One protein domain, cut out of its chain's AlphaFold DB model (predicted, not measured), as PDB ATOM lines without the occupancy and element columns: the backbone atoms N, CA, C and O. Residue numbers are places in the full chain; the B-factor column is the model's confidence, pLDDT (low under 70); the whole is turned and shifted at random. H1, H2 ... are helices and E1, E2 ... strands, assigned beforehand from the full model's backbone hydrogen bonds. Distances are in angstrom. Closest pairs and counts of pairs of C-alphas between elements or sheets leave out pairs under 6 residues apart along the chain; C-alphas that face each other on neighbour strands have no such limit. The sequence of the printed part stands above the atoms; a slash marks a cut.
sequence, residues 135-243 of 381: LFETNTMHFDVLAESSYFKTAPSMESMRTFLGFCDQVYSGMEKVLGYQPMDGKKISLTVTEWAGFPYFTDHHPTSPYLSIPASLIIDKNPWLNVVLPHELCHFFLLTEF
ATOM      1  N   LEU A 135     -28.757  27.747  14.936       69.19
ATOM      2  CA  LEU A 135     -29.201  26.653  14.098       69.19
ATOM      3  C   LEU A 135     -28.690  26.815  12.680       69.19
ATOM      4  O   LEU A 135     -28.780  27.881  12.073       69.19
ATOM      5  N   PHE A 136     -28.152  25.720  12.167       71.81
ATOM      6  CA  PHE A 136     -27.959  25.543  10.749       71.81
ATOM      7  C   PHE A 136     -29.215  24.857  10.223       71.81
ATOM      8  O   PHE A 136     -29.370  23.642  10.336       71.81
ATOM      9  N   GLU A 137     -30.126  25.667   9.696       80.88
ATOM     10  CA  GLU A 137     -31.273  25.192   8.935       80.88
ATOM     11  C   GLU A 137     -30.920  25.239   7.452       80.88
ATOM     12  O   GLU A 137     -30.523  26.275   6.907       80.88
ATOM     13  N   THR A 138     -31.038  24.101   6.783       86.00
ATOM     14  CA  THR A 138     -30.877  24.034   5.336       86.00
ATOM     15  C   THR A 138     -31.805  22.990   4.758       86.00
ATOM     16  O   THR A 138     -32.279  22.110   5.462       86.00
ATOM     17  N   ASN A 139     -32.055  23.076   3.461       89.19
ATOM     18  CA  ASN A 139     -32.979  22.185   2.791       89.19
ATOM     19  C   ASN A 139     -32.304  21.591   1.565       89.19
ATOM     20  O   ASN A 139     -31.641  22.300   0.805       89.19
ATOM     21  N   THR A 140     -32.525  20.302   1.351       93.19
ATOM     22  CA  THR A 140     -32.159  19.612   0.115       93.19
ATOM     23  C   THR A 140     -33.418  19.316  -0.701       93.19
ATOM     24  O   THR A 140     -34.505  19.829  -0.391       93.19
ATOM     25  N   MET A 141     -33.293  18.521  -1.768       93.50
ATOM     26  CA  MET A 141     -34.457  18.076  -2.533       93.50
ATOM     27  C   MET A 141     -35.418  17.246  -1.668       93.50
ATOM     28  O   MET A 141     -36.626  17.455  -1.759       93.50
ATOM     29  N   HIS A 142     -34.891  16.377  -0.799       95.19
ATOM     30  CA  HIS A 142     -35.696  15.423  -0.025       95.19
ATOM     31  C   HIS A 142     -35.651  15.621   1.495       95.19
ATOM     32  O   HIS A 142     -36.426  14.981   2.203       95.19
ATOM     33  N   PHE A 143     -34.776  16.495   2.001       94.38
ATOM     34  CA  PHE A 143     -34.569  16.671   3.437       94.38
ATOM     35  C   PHE A 143     -34.786  18.118   3.876       94.38
ATOM     36  O   PHE A 143     -34.311  19.052   3.221       94.38
ATOM     37  N   ASP A 144     -35.458  18.279   5.014       91.88
ATOM     38  CA  ASP A 144     -35.422  19.504   5.813       91.88
ATOM     39  C   ASP A 144     -34.436  19.270   6.958       91.88
ATOM     40  O   ASP A 144     -34.636  18.397   7.804       91.88
ATOM     41  N   VAL A 145     -33.315  19.985   6.935       91.31
ATOM     42  CA  VAL A 145     -32.143  19.672   7.753       91.31
ATOM     43  C   VAL A 145     -32.007  20.673   8.880       91.31
ATOM     44  O   VAL A 145     -31.961  21.884   8.659       91.31
ATOM     45  N   LEU A 146     -31.837  20.135  10.078       86.81
ATOM     46  CA  LEU A 146     -31.532  20.871  11.286       86.81
ATOM     47  C   LEU A 146     -30.210  20.374  11.863       86.81
ATOM     48  O   LEU A 146     -30.070  19.194  12.175       86.81
ATOM     49  N   ALA A 147     -29.251  21.273  12.057       85.31
ATOM     50  CA  ALA A 147     -28.003  20.955  12.738       85.31
ATOM     51  C   ALA A 147     -27.617  22.044  13.739       85.31
ATOM     52  O   ALA A 147     -27.864  23.234  13.523       85.31
ATOM     53  N   GLU A 148     -26.939  21.654  14.815       77.62
ATOM     54  CA  GLU A 148     -26.289  22.627  15.690       77.62
ATOM     55  C   GLU A 148     -25.093  23.243  14.940       77.62
ATOM     56  O   GLU A 148     -24.156  22.544  14.539       77.62
ATOM     57  N   SER A 149     -25.088  24.567  14.748       76.19
ATOM     58  CA  SER A 149     -24.002  25.240  14.006       76.19
ATOM     59  C   SER A 149     -22.651  25.120  14.705       76.19
ATOM     60  O   SER A 149     -21.604  25.368  14.103       76.19
ATOM     61  N   SER A 150     -22.655  24.758  15.991       78.50
ATOM     62  CA  SER A 150     -21.445  24.620  16.784       78.50
ATOM     63  C   SER A 150     -20.527  23.498  16.276       78.50
ATOM     64  O   SER A 150     -19.305  23.637  16.384       78.50
ATOM     65  N   TYR A 151     -21.095  22.458  15.653       82.94
ATOM     66  CA  TYR A 151     -20.359  21.342  15.056       82.94
ATOM     67  C   TYR A 151     -19.672  21.725  13.738       82.94
ATOM     68  O   TYR A 151     -18.626  21.180  13.388       82.94
ATOM     69  N   PHE A 152     -20.211  22.712  13.018       86.69
ATOM     70  CA  PHE A 152     -19.800  23.032  11.652       86.69
ATOM     71  C   PHE A 152     -19.194  24.442  11.516       86.69
ATOM     72  O   PHE A 152     -19.477  25.175  10.576       86.69
ATOM     73  N   LYS A 153     -18.308  24.840  12.440       85.00
ATOM     74  CA  LYS A 153     -17.717  26.200  12.473       85.00
ATOM     75  C   LYS A 153     -16.601  26.455  11.455       85.00
ATOM     76  O   LYS A 153     -16.253  27.605  11.196       85.00
ATOM     77  N   THR A 154     -15.983  25.404  10.921       88.88
ATOM     78  CA  THR A 154     -14.815  25.514  10.032       88.88
ATOM     79  C   THR A 154     -15.184  25.216   8.581       88.88
ATOM     80  O   THR A 154     -16.144  24.492   8.309       88.88
ATOM     81  N   ALA A 155     -14.405  25.731   7.624       91.38
ATOM     82  CA  ALA A 155     -14.609  25.406   6.210       91.38
ATOM     83  C   ALA A 155     -14.547  23.883   5.928       91.38
ATOM     84  O   ALA A 155     -15.437  23.396   5.234       91.38
ATOM     85  N   PRO A 156     -13.607  23.100   6.506       94.44
ATOM     86  CA  PRO A 156     -13.603  21.641   6.354       94.44
ATOM     87  C   PRO A 156     -14.843  20.930   6.919       94.44
ATOM     88  O   PRO A 156     -15.386  20.036   6.266       94.44
ATOM     89  N   SER A 157     -15.325  21.325   8.105       92.81
ATOM     90  CA  SER A 157     -16.547  20.741   8.682       92.81
ATOM     91  C   SER A 157     -17.778  21.082   7.836       92.81
ATOM     92  O   SER A 157     -18.590  20.206   7.552       92.81
ATOM     93  N   MET A 158     -17.879  22.324   7.345       91.94
ATOM     94  CA  MET A 158     -18.967  22.737   6.449       91.94
ATOM     95  C   MET A 158     -18.943  21.988   5.115       91.94
ATOM     96  O   MET A 158     -19.995  21.639   4.585       91.94
ATOM     97  N   GLU A 159     -17.759  21.716   4.568       94.75
ATOM     98  CA  GLU A 159     -17.626  20.927   3.342       94.75
ATOM     99  C   GLU A 159     -18.048  19.466   3.546       94.75
ATOM    100  O   GLU A 159     -18.691  18.872   2.678       94.75
ATOM    101  N   SER A 160     -17.754  18.901   4.720       95.56
ATOM    102  CA  SER A 160     -18.204  17.553   5.088       95.56
ATOM    103  C   SER A 160     -19.731  17.488   5.191       95.56
ATOM    104  O   SER A 160     -20.333  16.584   4.618       95.56
ATOM    105  N   MET A 161     -20.366  18.506   5.787       94.69
ATOM    106  CA  MET A 161     -21.827  18.640   5.803       94.69
ATOM    107  C   MET A 161     -22.415  18.722   4.388       94.69
ATOM    108  O   MET A 161     -23.325  17.971   4.055       94.69
ATOM    109  N   ARG A 162     -21.875  19.574   3.506       94.62
ATOM    110  CA  ARG A 162     -22.357  19.682   2.113       94.62
ATOM    111  C   ARG A 162     -22.239  18.367   1.348       94.62
ATOM    112  O   ARG A 162     -23.179  17.975   0.661       94.62
ATOM    113  N   THR A 163     -21.099  17.690   1.483       96.06
ATOM    114  CA  THR A 163     -20.865  16.380   0.861       96.06
ATOM    115  C   THR A 163     -21.894  15.364   1.355       96.06
ATOM    116  O   THR A 163     -22.503  14.660   0.553       96.06
ATOM    117  N   PHE A 164     -22.129  15.331   2.668       96.75
ATOM    118  CA  PHE A 164     -23.103  14.442   3.287       96.75
ATOM    119  C   PHE A 164     -24.537  14.719   2.825       96.75
ATOM    120  O   PHE A 164     -25.257  13.783   2.493       96.75
ATOM    121  N   LEU A 165     -24.947  15.981   2.716       96.25
ATOM    122  CA  LEU A 165     -26.275  16.330   2.203       96.25
ATOM    123  C   LEU A 165     -26.468  15.917   0.738       96.25
ATOM    124  O   LEU A 165     -27.527  15.408   0.376       96.25
ATOM    125  N   GLY A 166     -25.430  16.060  -0.091       96.56
ATOM    126  CA  GLY A 166     -25.441  15.520  -1.451       96.56
ATOM    127  C   GLY A 166     -25.582  13.995  -1.477       96.56
ATOM    128  O   GLY A 166     -26.313  13.453  -2.306       96.56
ATOM    129  N   PHE A 167     -24.928  13.298  -0.545       97.00
ATOM    130  CA  PHE A 167     -25.075  11.854  -0.368       97.00
ATOM    131  C   PHE A 167     -26.487  11.461   0.108       97.00
ATOM    132  O   PHE A 167     -27.051  10.508  -0.426       97.00
ATOM    133  N   CYS A 168     -27.104  12.225   1.018       97.19
ATOM    134  CA  CYS A 168     -28.478  11.997   1.482       97.19
ATOM    135  C   CYS A 168     -29.477  11.968   0.318       97.19
ATOM    136  O   CYS A 168     -30.256  11.023   0.192       97.19
ATOM    137  N   ASP A 169     -29.421  12.959  -0.579       97.12
ATOM    138  CA  ASP A 169     -30.311  13.008  -1.746       97.12
ATOM    139  C   ASP A 169     -30.074  11.833  -2.708       97.12
ATOM    140  O   ASP A 169     -31.028  11.270  -3.249       97.12
ATOM    141  N   GLN A 170     -28.818  11.413  -2.901       97.88
ATOM    142  CA  GLN A 170     -28.501  10.236  -3.717       97.88
ATOM    143  C   GLN A 170     -29.056   8.948  -3.108       97.88
ATOM    144  O   GLN A 170     -29.587   8.104  -3.835       97.88
ATOM    145  N   VAL A 171     -28.953   8.801  -1.787       97.88
ATOM    146  CA  VAL A 171     -29.508   7.671  -1.038       97.88
ATOM    147  C   VAL A 171     -31.028   7.649  -1.145       97.88
ATOM    148  O   VAL A 171     -31.581   6.600  -1.471       97.88
ATOM    149  N   TYR A 172     -31.696   8.794  -0.991       97.56
ATOM    150  CA  TYR A 172     -33.145   8.903  -1.160       97.56
ATOM    151  C   TYR A 172     -33.597   8.488  -2.559       97.56
ATOM    152  O   TYR A 172     -34.407   7.573  -2.705       97.56
ATOM    153  N   SER A 173     -33.026   9.086  -3.608       96.44
ATOM    154  CA  SER A 173     -33.363   8.714  -4.987       96.44
ATOM    155  C   SER A 173     -32.984   7.263  -5.314       96.44
ATOM    156  O   SER A 173     -33.609   6.621  -6.159       96.44
ATOM    157  N   GLY A 174     -31.935   6.730  -4.683       96.81
ATOM    158  CA  GLY A 174     -31.557   5.323  -4.780       96.81
ATOM    159  C   GLY A 174     -32.606   4.404  -4.159       96.81
ATOM    160  O   GLY A 174     -32.980   3.407  -4.782       96.81
ATOM    161  N   MET A 175     -33.105   4.767  -2.977       97.00
ATOM    162  CA  MET A 175     -34.136   4.034  -2.248       97.00
ATOM    163  C   MET A 175     -35.462   4.036  -3.010       97.00
ATOM    164  O   MET A 175     -36.013   2.969  -3.260       97.00
ATOM    165  N   GLU A 176     -35.900   5.195  -3.506       95.62
ATOM    166  CA  GLU A 176     -37.085   5.329  -4.366       95.62
ATOM    167  C   GLU A 176     -37.025   4.385  -5.574       95.62
ATOM    168  O   GLU A 176     -37.981   3.671  -5.871       95.62
ATOM    169  N   LYS A 177     -35.873   4.307  -6.250       94.50
ATOM    170  CA  LYS A 177     -35.683   3.401  -7.395       94.50
ATOM    171  C   LYS A 177     -35.668   1.925  -7.005       94.50
ATOM    172  O   LYS A 177     -36.007   1.083  -7.832       94.50
ATOM    173  N   VAL A 178     -35.180   1.589  -5.811       94.81
ATOM    174  CA  VAL A 178     -35.098   0.202  -5.328       94.81
ATOM    175  C   VAL A 178     -36.458  -0.290  -4.838       94.81
ATOM    176  O   VAL A 178     -36.822  -1.423  -5.145       94.81
ATOM    177  N   LEU A 179     -37.201   0.556  -4.125       94.38
ATOM    178  CA  LEU A 179     -38.513   0.238  -3.567       94.38
ATOM    179  C   LEU A 179     -39.667   0.514  -4.537       94.38
ATOM    180  O   LEU A 179     -40.750  -0.028  -4.355       94.38
ATOM    181  N   GLY A 180     -39.449   1.306  -5.586       93.31
ATOM    182  CA  GLY A 180     -40.426   1.538  -6.653       93.31
ATOM    183  C   GLY A 180     -41.544   2.526  -6.308       93.31
ATOM    184  O   GLY A 180     -42.538   2.571  -7.031       93.31
ATOM    185  N   TYR A 181     -41.408   3.308  -5.235       94.19
ATOM    186  CA  TYR A 181     -42.382   4.327  -4.839       94.19
ATOM    187  C   TYR A 181     -41.735   5.493  -4.078       94.19
ATOM    188  O   TYR A 181     -40.628   5.368  -3.555       94.19
ATOM    189  N   GLN A 182     -42.462   6.611  -3.990       92.50
ATOM    190  CA  GLN A 182     -42.128   7.765  -3.148       92.50
ATOM    191  C   GLN A 182     -42.953   7.747  -1.852       92.50
ATOM    192  O   GLN A 182     -44.177   7.599  -1.935       92.50
ATOM    193  N   PRO A 183     -42.340   7.900  -0.669       90.31
ATOM    194  CA  PRO A 183     -43.055   7.973   0.597       90.31
ATOM    195  C   PRO A 183     -43.672   9.362   0.809       90.31
ATOM    196  O   PRO A 183     -43.251  10.350   0.204       90.31
ATOM    197  N   MET A 184     -44.693   9.422   1.659       87.12
ATOM    198  CA  MET A 184     -45.431  10.597   2.113       87.12
ATOM    199  C   MET A 184     -45.831  11.571   0.996       87.12
ATOM    200  O   MET A 184     -45.771  12.788   1.175       87.12
ATOM    201  N   ASP A 185     -46.212  11.040  -0.168       84.88
ATOM    202  CA  ASP A 185     -46.557  11.807  -1.373       84.88
ATOM    203  C   ASP A 185     -45.474  12.824  -1.782       84.88
ATOM    204  O   ASP A 185     -45.766  13.921  -2.261       84.88
ATOM    205  N   GLY A 186     -44.202  12.466  -1.569       84.25
ATOM    206  CA  GLY A 186     -43.049  13.293  -1.926       84.25
ATOM    207  C   GLY A 186     -42.730  14.404  -0.923       84.25
ATOM    208  O   GLY A 186     -41.953  15.306  -1.244       84.25
ATOM    209  N   LYS A 187     -43.314  14.374   0.282       87.19
ATOM    210  CA  LYS A 187     -42.906  15.272   1.371       87.19
ATOM    211  C   LYS A 187     -41.459  15.012   1.775       87.19
ATOM    212  O   LYS A 187     -40.972  13.885   1.732       87.19
ATOM    213  N   LYS A 188     -40.793  16.079   2.210       90.75
ATOM    214  CA  LYS A 188     -39.442  15.998   2.752       90.75
ATOM    215  C   LYS A 188     -39.452  15.345   4.124       90.75
ATOM    216  O   LYS A 188     -40.380  15.549   4.906       90.75
ATOM    217  N   ILE A 189     -38.395  14.601   4.408       91.44
ATOM    218  CA  ILE A 189     -38.132  14.059   5.736       91.44
ATOM    219  C   ILE A 189     -37.269  15.037   6.533       91.44
ATOM    220  O   ILE A 189     -36.317  15.624   6.016       91.44
ATOM    221  N   SER A 190     -37.586  15.203   7.814       90.69
ATOM    222  CA  SER A 190     -36.737  15.951   8.732       90.69
ATOM    223  C   SER A 190     -35.459  15.167   9.048       90.69
ATOM    224  O   SER A 190     -35.515  13.992   9.412       90.69
ATOM    225  N   LEU A 191     -34.305  15.822   8.934       91.81
ATOM    226  CA  LEU A 191     -32.993  15.290   9.297       91.81
ATOM    227  C   LEU A 191     -32.388  16.143  10.407       91.81
ATOM    228  O   LEU A 191     -32.040  17.302  10.191       91.81
ATOM    229  N   THR A 192     -32.230  15.549  11.581       87.81
ATOM    230  CA  THR A 192     -31.601  16.172  12.743       87.81
ATOM    231  C   THR A 192     -30.160  15.696  12.863       87.81
ATOM    232  O   THR A 192     -29.892  14.499  12.928       87.81
ATOM    233  N   VAL A 193     -29.216  16.629  12.916       88.50
ATOM    234  CA  VAL A 193     -27.798  16.339  13.124       88.50
ATOM    235  C   VAL A 193     -27.408  16.704  14.554       88.50
ATOM    236  O   VAL A 193     -27.348  17.886  14.906       88.50
ATOM    237  N   THR A 194     -27.175  15.685  15.383       80.12
ATOM    238  CA  THR A 194     -26.975  15.804  16.838       80.12
ATOM    239  C   THR A 194     -26.152  14.642  17.388       80.12
ATOM    240  O   THR A 194     -26.362  13.504  16.987       80.12
ATOM    241  N   GLU A 195     -25.250  14.890  18.341       77.88
ATOM    242  CA  GLU A 195     -24.477  13.827  19.013       77.88
ATOM    243  C   GLU A 195     -25.303  13.002  20.014       77.88
ATOM    244  O   GLU A 195     -24.856  11.943  20.446       77.88
ATOM    245  N   TRP A 196     -26.490  13.480  20.406       63.78
ATOM    246  CA  TRP A 196     -27.222  12.985  21.576       63.78
ATOM    247  C   TRP A 196     -27.464  11.476  21.582       63.78
ATOM    248  O   TRP A 196     -27.144  10.803  22.559       63.78
ATOM    249  N   ALA A 197     -28.013  10.938  20.497       60.72
ATOM    250  CA  ALA A 197     -28.340   9.522  20.465       60.72
ATOM    251  C   ALA A 197     -27.101   8.634  20.364       60.72
ATOM    252  O   ALA A 197     -27.200   7.441  20.601       60.72
ATOM    253  N   GLY A 198     -25.936   9.178  19.994       67.75
ATOM    254  CA  GLY A 198     -24.705   8.406  19.804       67.75
ATOM    255  C   GLY A 198     -24.743   7.405  18.640       67.75
ATOM    256  O   GLY A 198     -23.699   6.869  18.273       67.75
ATOM    257  N   PHE A 199     -25.905   7.173  18.024       79.00
ATOM    258  CA  PHE A 199     -26.090   6.338  16.844       79.00
ATOM    259  C   PHE A 199     -27.146   6.943  15.894       79.00
ATOM    260  O   PHE A 199     -28.043   7.660  16.342       79.00
ATOM    261  N   PRO A 200     -27.030   6.699  14.576       88.56
ATOM    262  CA  PRO A 200     -28.081   6.974  13.601       88.56
ATOM    263  C   PRO A 200     -29.385   6.248  13.925       88.56
ATOM    264  O   PRO A 200     -29.342   5.051  14.177       88.56
ATOM    265  N   TYR A 201     -30.528   6.930  13.874       87.62
ATOM    266  CA  TYR A 201     -31.828   6.267  14.005       87.62
ATOM    267  C   TYR A 201     -32.943   7.017  13.280       87.62
ATOM    268  O   TYR A 201     -32.899   8.241  13.123       87.62
ATOM    269  N   PHE A 202     -33.962   6.274  12.872       89.25
ATOM    270  CA  PHE A 202     -35.252   6.780  12.432       89.25
ATOM    271  C   PHE A 202     -36.310   6.636  13.534       89.25
ATOM    272  O   PHE A 202     -36.317   5.666  14.289       89.25
ATOM    273  N   THR A 203     -37.244   7.586  13.598       83.19
ATOM    274  CA  THR A 203     -38.466   7.451  14.401       83.19
ATOM    275  C   THR A 203     -39.687   7.936  13.624       83.19
ATOM    276  O   THR A 203     -39.689   9.022  13.038       83.19
ATOM    277  N   ASP A 204     -40.737   7.116  13.621       78.00
ATOM    278  CA  ASP A 204     -42.053   7.382  13.035       78.00
ATOM    279  C   ASP A 204     -43.054   7.968  14.042       78.00
ATOM    280  O   ASP A 204     -44.082   8.513  13.641       78.00
ATOM    281  N   HIS A 205     -42.761   7.891  15.342       64.19
ATOM    282  CA  HIS A 205     -43.678   8.267  16.425       64.19
ATOM    283  C   HIS A 205     -43.511   9.701  16.938       64.19
ATOM    284  O   HIS A 205     -44.121  10.088  17.933       64.19
ATOM    285  N   HIS A 206     -42.723  10.526  16.251       59.41
ATOM    286  CA  HIS A 206     -42.464  11.879  16.721       59.41
ATOM    287  C   HIS A 206     -43.721  12.781  16.628       59.41
ATOM    288  O   HIS A 206     -44.405  12.772  15.599       59.41
ATOM    289  N   PRO A 207     -44.016  13.620  17.648       52.28
ATOM    290  CA  PRO A 207     -45.281  14.360  17.759       52.28
ATOM    291  C   PRO A 207     -45.614  15.307  16.599       52.28
ATOM    292  O   PRO A 207     -46.772  15.695  16.444       52.28
ATOM    293  N   THR A 208     -44.616  15.733  15.820       59.16
ATOM    294  CA  THR A 208     -44.799  16.706  14.729       59.16
ATOM    295  C   THR A 208     -44.587  16.124  13.331       59.16
ATOM    296  O   THR A 208     -45.257  16.566  12.400       59.16
ATOM    297  N   SER A 209     -43.672  15.163  13.165       70.00
ATOM    298  CA  SER A 209     -43.348  14.495  11.895       70.00
ATOM    299  C   SER A 209     -42.273  13.428  12.124       70.00
ATOM    300  O   SER A 209     -41.377  13.690  12.931       70.00
ATOM    301  N   PRO A 210     -42.279  12.302  11.383       84.06
ATOM    302  CA  PRO A 210     -41.153  11.372  11.338       84.06
ATOM    303  C   PRO A 210     -39.830  12.081  11.030       84.06
ATOM    304  O   PRO A 210     -39.803  13.011  10.211       84.06
ATOM    305  N   TYR A 211     -38.738  11.640  11.656       86.94
ATOM    306  CA  TYR A 211     -37.410  12.209  11.416       86.94
ATOM    307  C   TYR A 211     -36.290  11.171  11.488       86.94
ATOM    308  O   TYR A 211     -36.420  10.107  12.092       86.94
ATOM    309  N   LEU A 212     -35.173  11.524  10.857       90.56
ATOM    310  CA  LEU A 212     -33.886  10.842  10.943       90.56
ATOM    311  C   LEU A 212     -32.951  11.638  11.842       90.56
ATOM    312  O   LEU A 212     -32.855  12.855  11.704       90.56
ATOM    313  N   SER A 213     -32.226  10.963  12.723       88.56
ATOM    314  CA  SER A 213     -31.173  11.556  13.542       88.56
ATOM    315  C   SER A 213     -29.823  10.976  13.161       88.56
ATOM    316  O   SER A 213     -29.692   9.758  13.102       88.56
ATOM    317  N   ILE A 214     -28.815  11.824  12.955       91.31
ATOM    318  CA  ILE A 214     -27.445  11.412  12.625       91.31
ATOM    319  C   ILE A 214     -26.436  12.162  13.514       91.31
ATOM    320  O   ILE A 214     -26.468  13.394  13.551       91.31
ATOM    321  N   PRO A 215     -25.497  11.469  14.184       89.88
ATOM    322  CA  PRO A 215     -24.383  12.111  14.882       89.88
ATOM    323  C   PRO A 215     -23.516  12.994  13.982       89.88
ATOM    324  O   PRO A 215     -23.097  12.582  12.897       89.88
ATOM    325  N   ALA A 216     -23.220  14.214  14.443       90.38
ATOM    326  CA  ALA A 216     -22.419  15.176  13.685       90.38
ATOM    327  C   ALA A 216     -20.984  14.671  13.459       90.38
ATOM    328  O   ALA A 216     -20.420  14.864  12.382       90.38
ATOM    329  N   SER A 217     -20.428  13.961  14.436       90.75
ATOM    330  CA  SER A 217     -19.119  13.312  14.425       90.75
ATOM    331  C   SER A 217     -18.972  12.352  13.250       90.75
ATOM    332  O   SER A 217     -17.986  12.427  12.521       90.75
ATOM    333  N   LEU A 218     -19.992  11.535  12.961       93.94
ATOM    334  CA  LEU A 218     -19.974  10.636  11.802       93.94
ATOM    335  C   LEU A 218     -19.854  11.399  10.476       93.94
ATOM    336  O   LEU A 218     -19.200  10.922   9.549       93.94
ATOM    337  N   ILE A 219     -20.462  12.585  10.390       95.31
ATOM    338  CA  ILE A 219     -20.420  13.445   9.202       95.31
ATOM    339  C   ILE A 219     -19.056  14.133   9.088       95.31
ATOM    340  O   ILE A 219     -18.447  14.124   8.017       95.31
ATOM    341  N   ILE A 220     -18.568  14.721  10.183       94.19
ATOM    342  CA  ILE A 220     -17.297  15.458  10.237       94.19
ATOM    343  C   ILE A 220     -16.118  14.527   9.938       94.19
ATOM    344  O   ILE A 220     -15.260  14.868   9.122       94.19
ATOM    345  N   ASP A 221     -16.123  13.336  10.534       93.88
ATOM    346  CA  ASP A 221     -15.064  12.337  10.378       93.88
ATOM    347  C   ASP A 221     -15.207  11.522   9.084       93.88
ATOM    348  O   ASP A 221     -14.344  10.701   8.769       93.88
ATOM    349  N   LYS A 222     -16.278  11.756   8.309       92.38
ATOM    350  CA  LYS A 222     -16.606  11.032   7.069       92.38
ATOM    351  C   LYS A 222     -16.616   9.521   7.287       92.38
ATOM    352  O   LYS A 222     -16.024   8.760   6.519       92.38
ATOM    353  N   ASN A 223     -17.270   9.094   8.363       93.19
ATOM    354  CA  ASN A 223     -17.272   7.703   8.776       93.19
ATOM    355  C   ASN A 223     -17.936   6.825   7.690       93.19
ATOM    356  O   ASN A 223     -19.104   7.054   7.362       93.19
ATOM    357  N   PRO A 224     -17.242   5.805   7.143       91.31
ATOM    358  CA  PRO A 224     -17.775   4.968   6.066       91.31
ATOM    359  C   PRO A 224     -19.009   4.159   6.477       91.31
ATOM    360  O   PRO A 224     -19.760   3.716   5.609       91.31
ATOM    361  N   TRP A 225     -19.270   4.001   7.776       90.94
ATOM    362  CA  TRP A 225     -20.494   3.380   8.274       90.94
ATOM    363  C   TRP A 225     -21.763   4.116   7.810       90.94
ATOM    364  O   TRP A 225     -22.785   3.473   7.564       90.94
ATOM    365  N   LEU A 226     -21.683   5.435   7.563       94.69
ATOM    366  CA  LEU A 226     -22.779   6.217   6.971       94.69
ATOM    367  C   LEU A 226     -23.249   5.665   5.620       94.69
ATOM    368  O   LEU A 226     -24.423   5.816   5.287       94.69
ATOM    369  N   ASN A 227     -22.377   4.979   4.874       95.12
ATOM    370  CA  ASN A 227     -22.719   4.425   3.567       95.12
ATOM    371  C   ASN A 227     -23.801   3.337   3.643       95.12
ATOM    372  O   ASN A 227     -24.499   3.123   2.651       95.12
ATOM    373  N   VAL A 228     -23.926   2.646   4.782       94.12
ATOM    374  CA  VAL A 228     -24.904   1.565   5.002       94.12
ATOM    375  C   VAL A 228     -26.001   1.968   5.981       94.12
ATOM    376  O   VAL A 228     -27.169   1.691   5.729       94.12
ATOM    377  N   VAL A 229     -25.670   2.691   7.051       94.12
ATOM    378  CA  VAL A 229     -26.660   3.017   8.085       94.12
ATOM    379  C   VAL A 229     -27.630   4.113   7.635       94.12
ATOM    380  O   VAL A 229     -28.817   4.018   7.910       94.12
ATOM    381  N   LEU A 230     -27.190   5.111   6.855       96.06
ATOM    382  CA  LEU A 230     -28.112   6.120   6.325       96.06
ATOM    383  C   LEU A 230     -29.201   5.506   5.425       96.06
ATOM    384  O   LEU A 230     -30.375   5.794   5.654       96.06
ATOM    385  N   PRO A 231     -28.877   4.668   4.416       97.38
ATOM    386  CA  PRO A 231     -29.920   4.009   3.642       97.38
ATOM    387  C   PRO A 231     -30.726   2.988   4.463       97.38
ATOM    388  O   PRO A 231     -31.880   2.766   4.116       97.38
ATOM    389  N   HIS A 232     -30.179   2.404   5.538       96.56
ATOM    390  CA  HIS A 232     -30.938   1.549   6.471       96.56
ATOM    391  C   HIS A 232     -32.031   2.345   7.179       96.56
ATOM    392  O   HIS A 232     -33.211   2.040   7.020       96.56
ATOM    393  N   GLU A 233     -31.663   3.428   7.861       95.19
ATOM    394  CA  GLU A 233     -32.627   4.272   8.572       95.19
ATOM    395  C   GLU A 233     -33.619   4.939   7.608       95.19
ATOM    396  O   GLU A 233     -34.809   5.067   7.894       95.19
ATOM    397  N   LEU A 234     -33.170   5.318   6.407       95.94
ATOM    398  CA  LEU A 234     -34.079   5.839   5.390       95.94
ATOM    399  C   LEU A 234     -35.039   4.761   4.861       95.94
ATOM    400  O   LEU A 234     -36.159   5.082   4.473       95.94
ATOM    401  N   CYS A 235     -34.653   3.484   4.855       96.44
ATOM    402  CA  CYS A 235     -35.574   2.406   4.501       96.44
ATOM    403  C   CYS A 235     -36.715   2.295   5.518       96.44
ATOM    404  O   CYS A 235     -37.871   2.152   5.112       96.44
ATOM    405  N   HIS A 236     -36.417   2.455   6.814       94.75
ATOM    406  CA  HIS A 236     -37.448   2.535   7.851       94.75
ATOM    407  C   HIS A 236     -38.431   3.666   7.580       94.75
ATOM    408  O   HIS A 236     -39.637   3.438   7.617       94.75
ATOM    409  N   PHE A 237     -37.946   4.849   7.196       93.88
ATOM    410  CA  PHE A 237     -38.832   5.933   6.775       93.88
ATOM    411  C   PHE A 237     -39.761   5.511   5.635       93.88
ATOM    412  O   PHE A 237     -40.970   5.708   5.731       93.88
ATOM    413  N   PHE A 238     -39.226   4.901   4.576       94.75
ATOM    414  CA  PHE A 238     -40.032   4.487   3.430       94.75
ATOM    415  C   PHE A 238     -41.092   3.452   3.816       94.75
ATOM    416  O   PHE A 238     -42.228   3.547   3.347       94.75
ATOM    417  N   LEU A 239     -40.730   2.454   4.621       94.12
ATOM    418  CA  LEU A 239     -41.601   1.322   4.930       94.12
ATOM    419  C   LEU A 239     -42.585   1.630   6.063       94.12
ATOM    420  O   LEU A 239     -43.774   1.362   5.915       94.12
ATOM    421  N   LEU A 240     -42.118   2.200   7.175       91.88
ATOM    422  CA  LEU A 240     -42.919   2.357   8.394       91.88
ATOM    423  C   LEU A 240     -43.927   3.505   8.299       91.88
ATOM    424  O   LEU A 240     -45.003   3.415   8.887       91.88
ATOM    425  N   THR A 241     -43.632   4.551   7.518       90.25
ATOM    426  CA  THR A 241     -44.589   5.655   7.315       90.25
ATOM    427  C   THR A 241     -45.713   5.310   6.340       90.25
ATOM    428  O   THR A 241     -46.814   5.841   6.467       90.25
ATOM    429  N   GLU A 242     -45.463   4.411   5.384       91.94
ATOM    430  CA  GLU A 242     -46.446   4.005   4.371       91.94
ATOM    431  C   GLU A 242     -47.228   2.757   4.776       91.94
ATOM    432  O   GLU A 242     -48.420   2.651   4.489       91.94
ATOM    433  N   PHE A 243     -46.574   1.814   5.457       93.38
ATOM    434  CA  PHE A 243     -47.146   0.523   5.834       93.38
ATOM    435  C   PHE A 243     -47.039   0.328   7.354       93.38
ATOM    436  O   PHE A 243     -46.252  -0.500   7.822       93.38
TER     437      PHE A 243
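Overview. This is residues 135 to 243 of the 381 residues of an uncharacterized protein of Spirochaetes bacterium GWF1_51_8 (UniProt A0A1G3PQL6). A twisted sheet of five strands has two helices packed over one face, the long H1 over E1 and E2 and H4 over E5 and E4; no named helix covers the other face. The short H3 and H2 sit toward opposite ends of the longest axis. The printed part has 109 residues, with four named helices and five strands in the order E1 E2 H1 H2 E3 E4 E5 H3 H4; the mixed sheet runs E1, E2, E3, E5, E4. The class is mixed, helices and strands; the whole is compact, with a radius of gyration of the C-alphas of 13.2 A and spans of 40 by 28 by 22 A.

Arrangement. Strands E1, residues 135 to 139, and E2, 143 to 148, form an antiparallel hairpin, with N 136 and O 147 2.8 A apart. E3, residues 189 to 193, is parallel to E2 (N 146 and O 191, 2.8 A) and to E5, residues 211 to 214 (N 192 and O 212, 2.8 A). E4, residues 201 to 203, forms an antiparallel hairpin with E5 (N 213 and O 201, 2.8 A). H1, residues 155 to 179, and H4, 226 to 242, are on the same face, at heights of 10.6 A and 8.3 A over the sheet: two layers, helices on one face of a sheet. H1 touches H4 at a steep tilt of 48 degrees, the closest C-alphas being those of Val 171 and Pro 231, 6.0 A. H2, residues 183 to 186, touches H4 (C-alphas of Pro 183 and Phe 238, 5.4 A). H3, residues 216 to 220, touches H1 (C-alphas of Ser 157 and Ile 220, 5.6 A) and only grazes the sheet. E2, H1, H2 and E3 make a strand-helix-strand unit, two parallel neighbour strands joined through helices, with a left-handed crossover. Every O i to N i+4 pair is within hydrogen-bond range in H1 and H3, 11 of 13 in H4; H2 is too short for one.

Along the chain. E1 begins at C-alpha 135 (-29.201, 26.653, 14.098). H1 spans 36.1 A, H4 23.9 A and E2 15.9 A. H4 ends at C-alpha 242 (-46.446, 4.005, 4.371).

Size, cuts and confidence. The C-alphas of Thr 154 and Phe 243, the two farthest apart, are 41.1 A apart. The printed part has no cut and no long link. The mean pLDDT of the printed part is 88.7; it is under 70 at residues 135, 196 to 198 and 205 to 208.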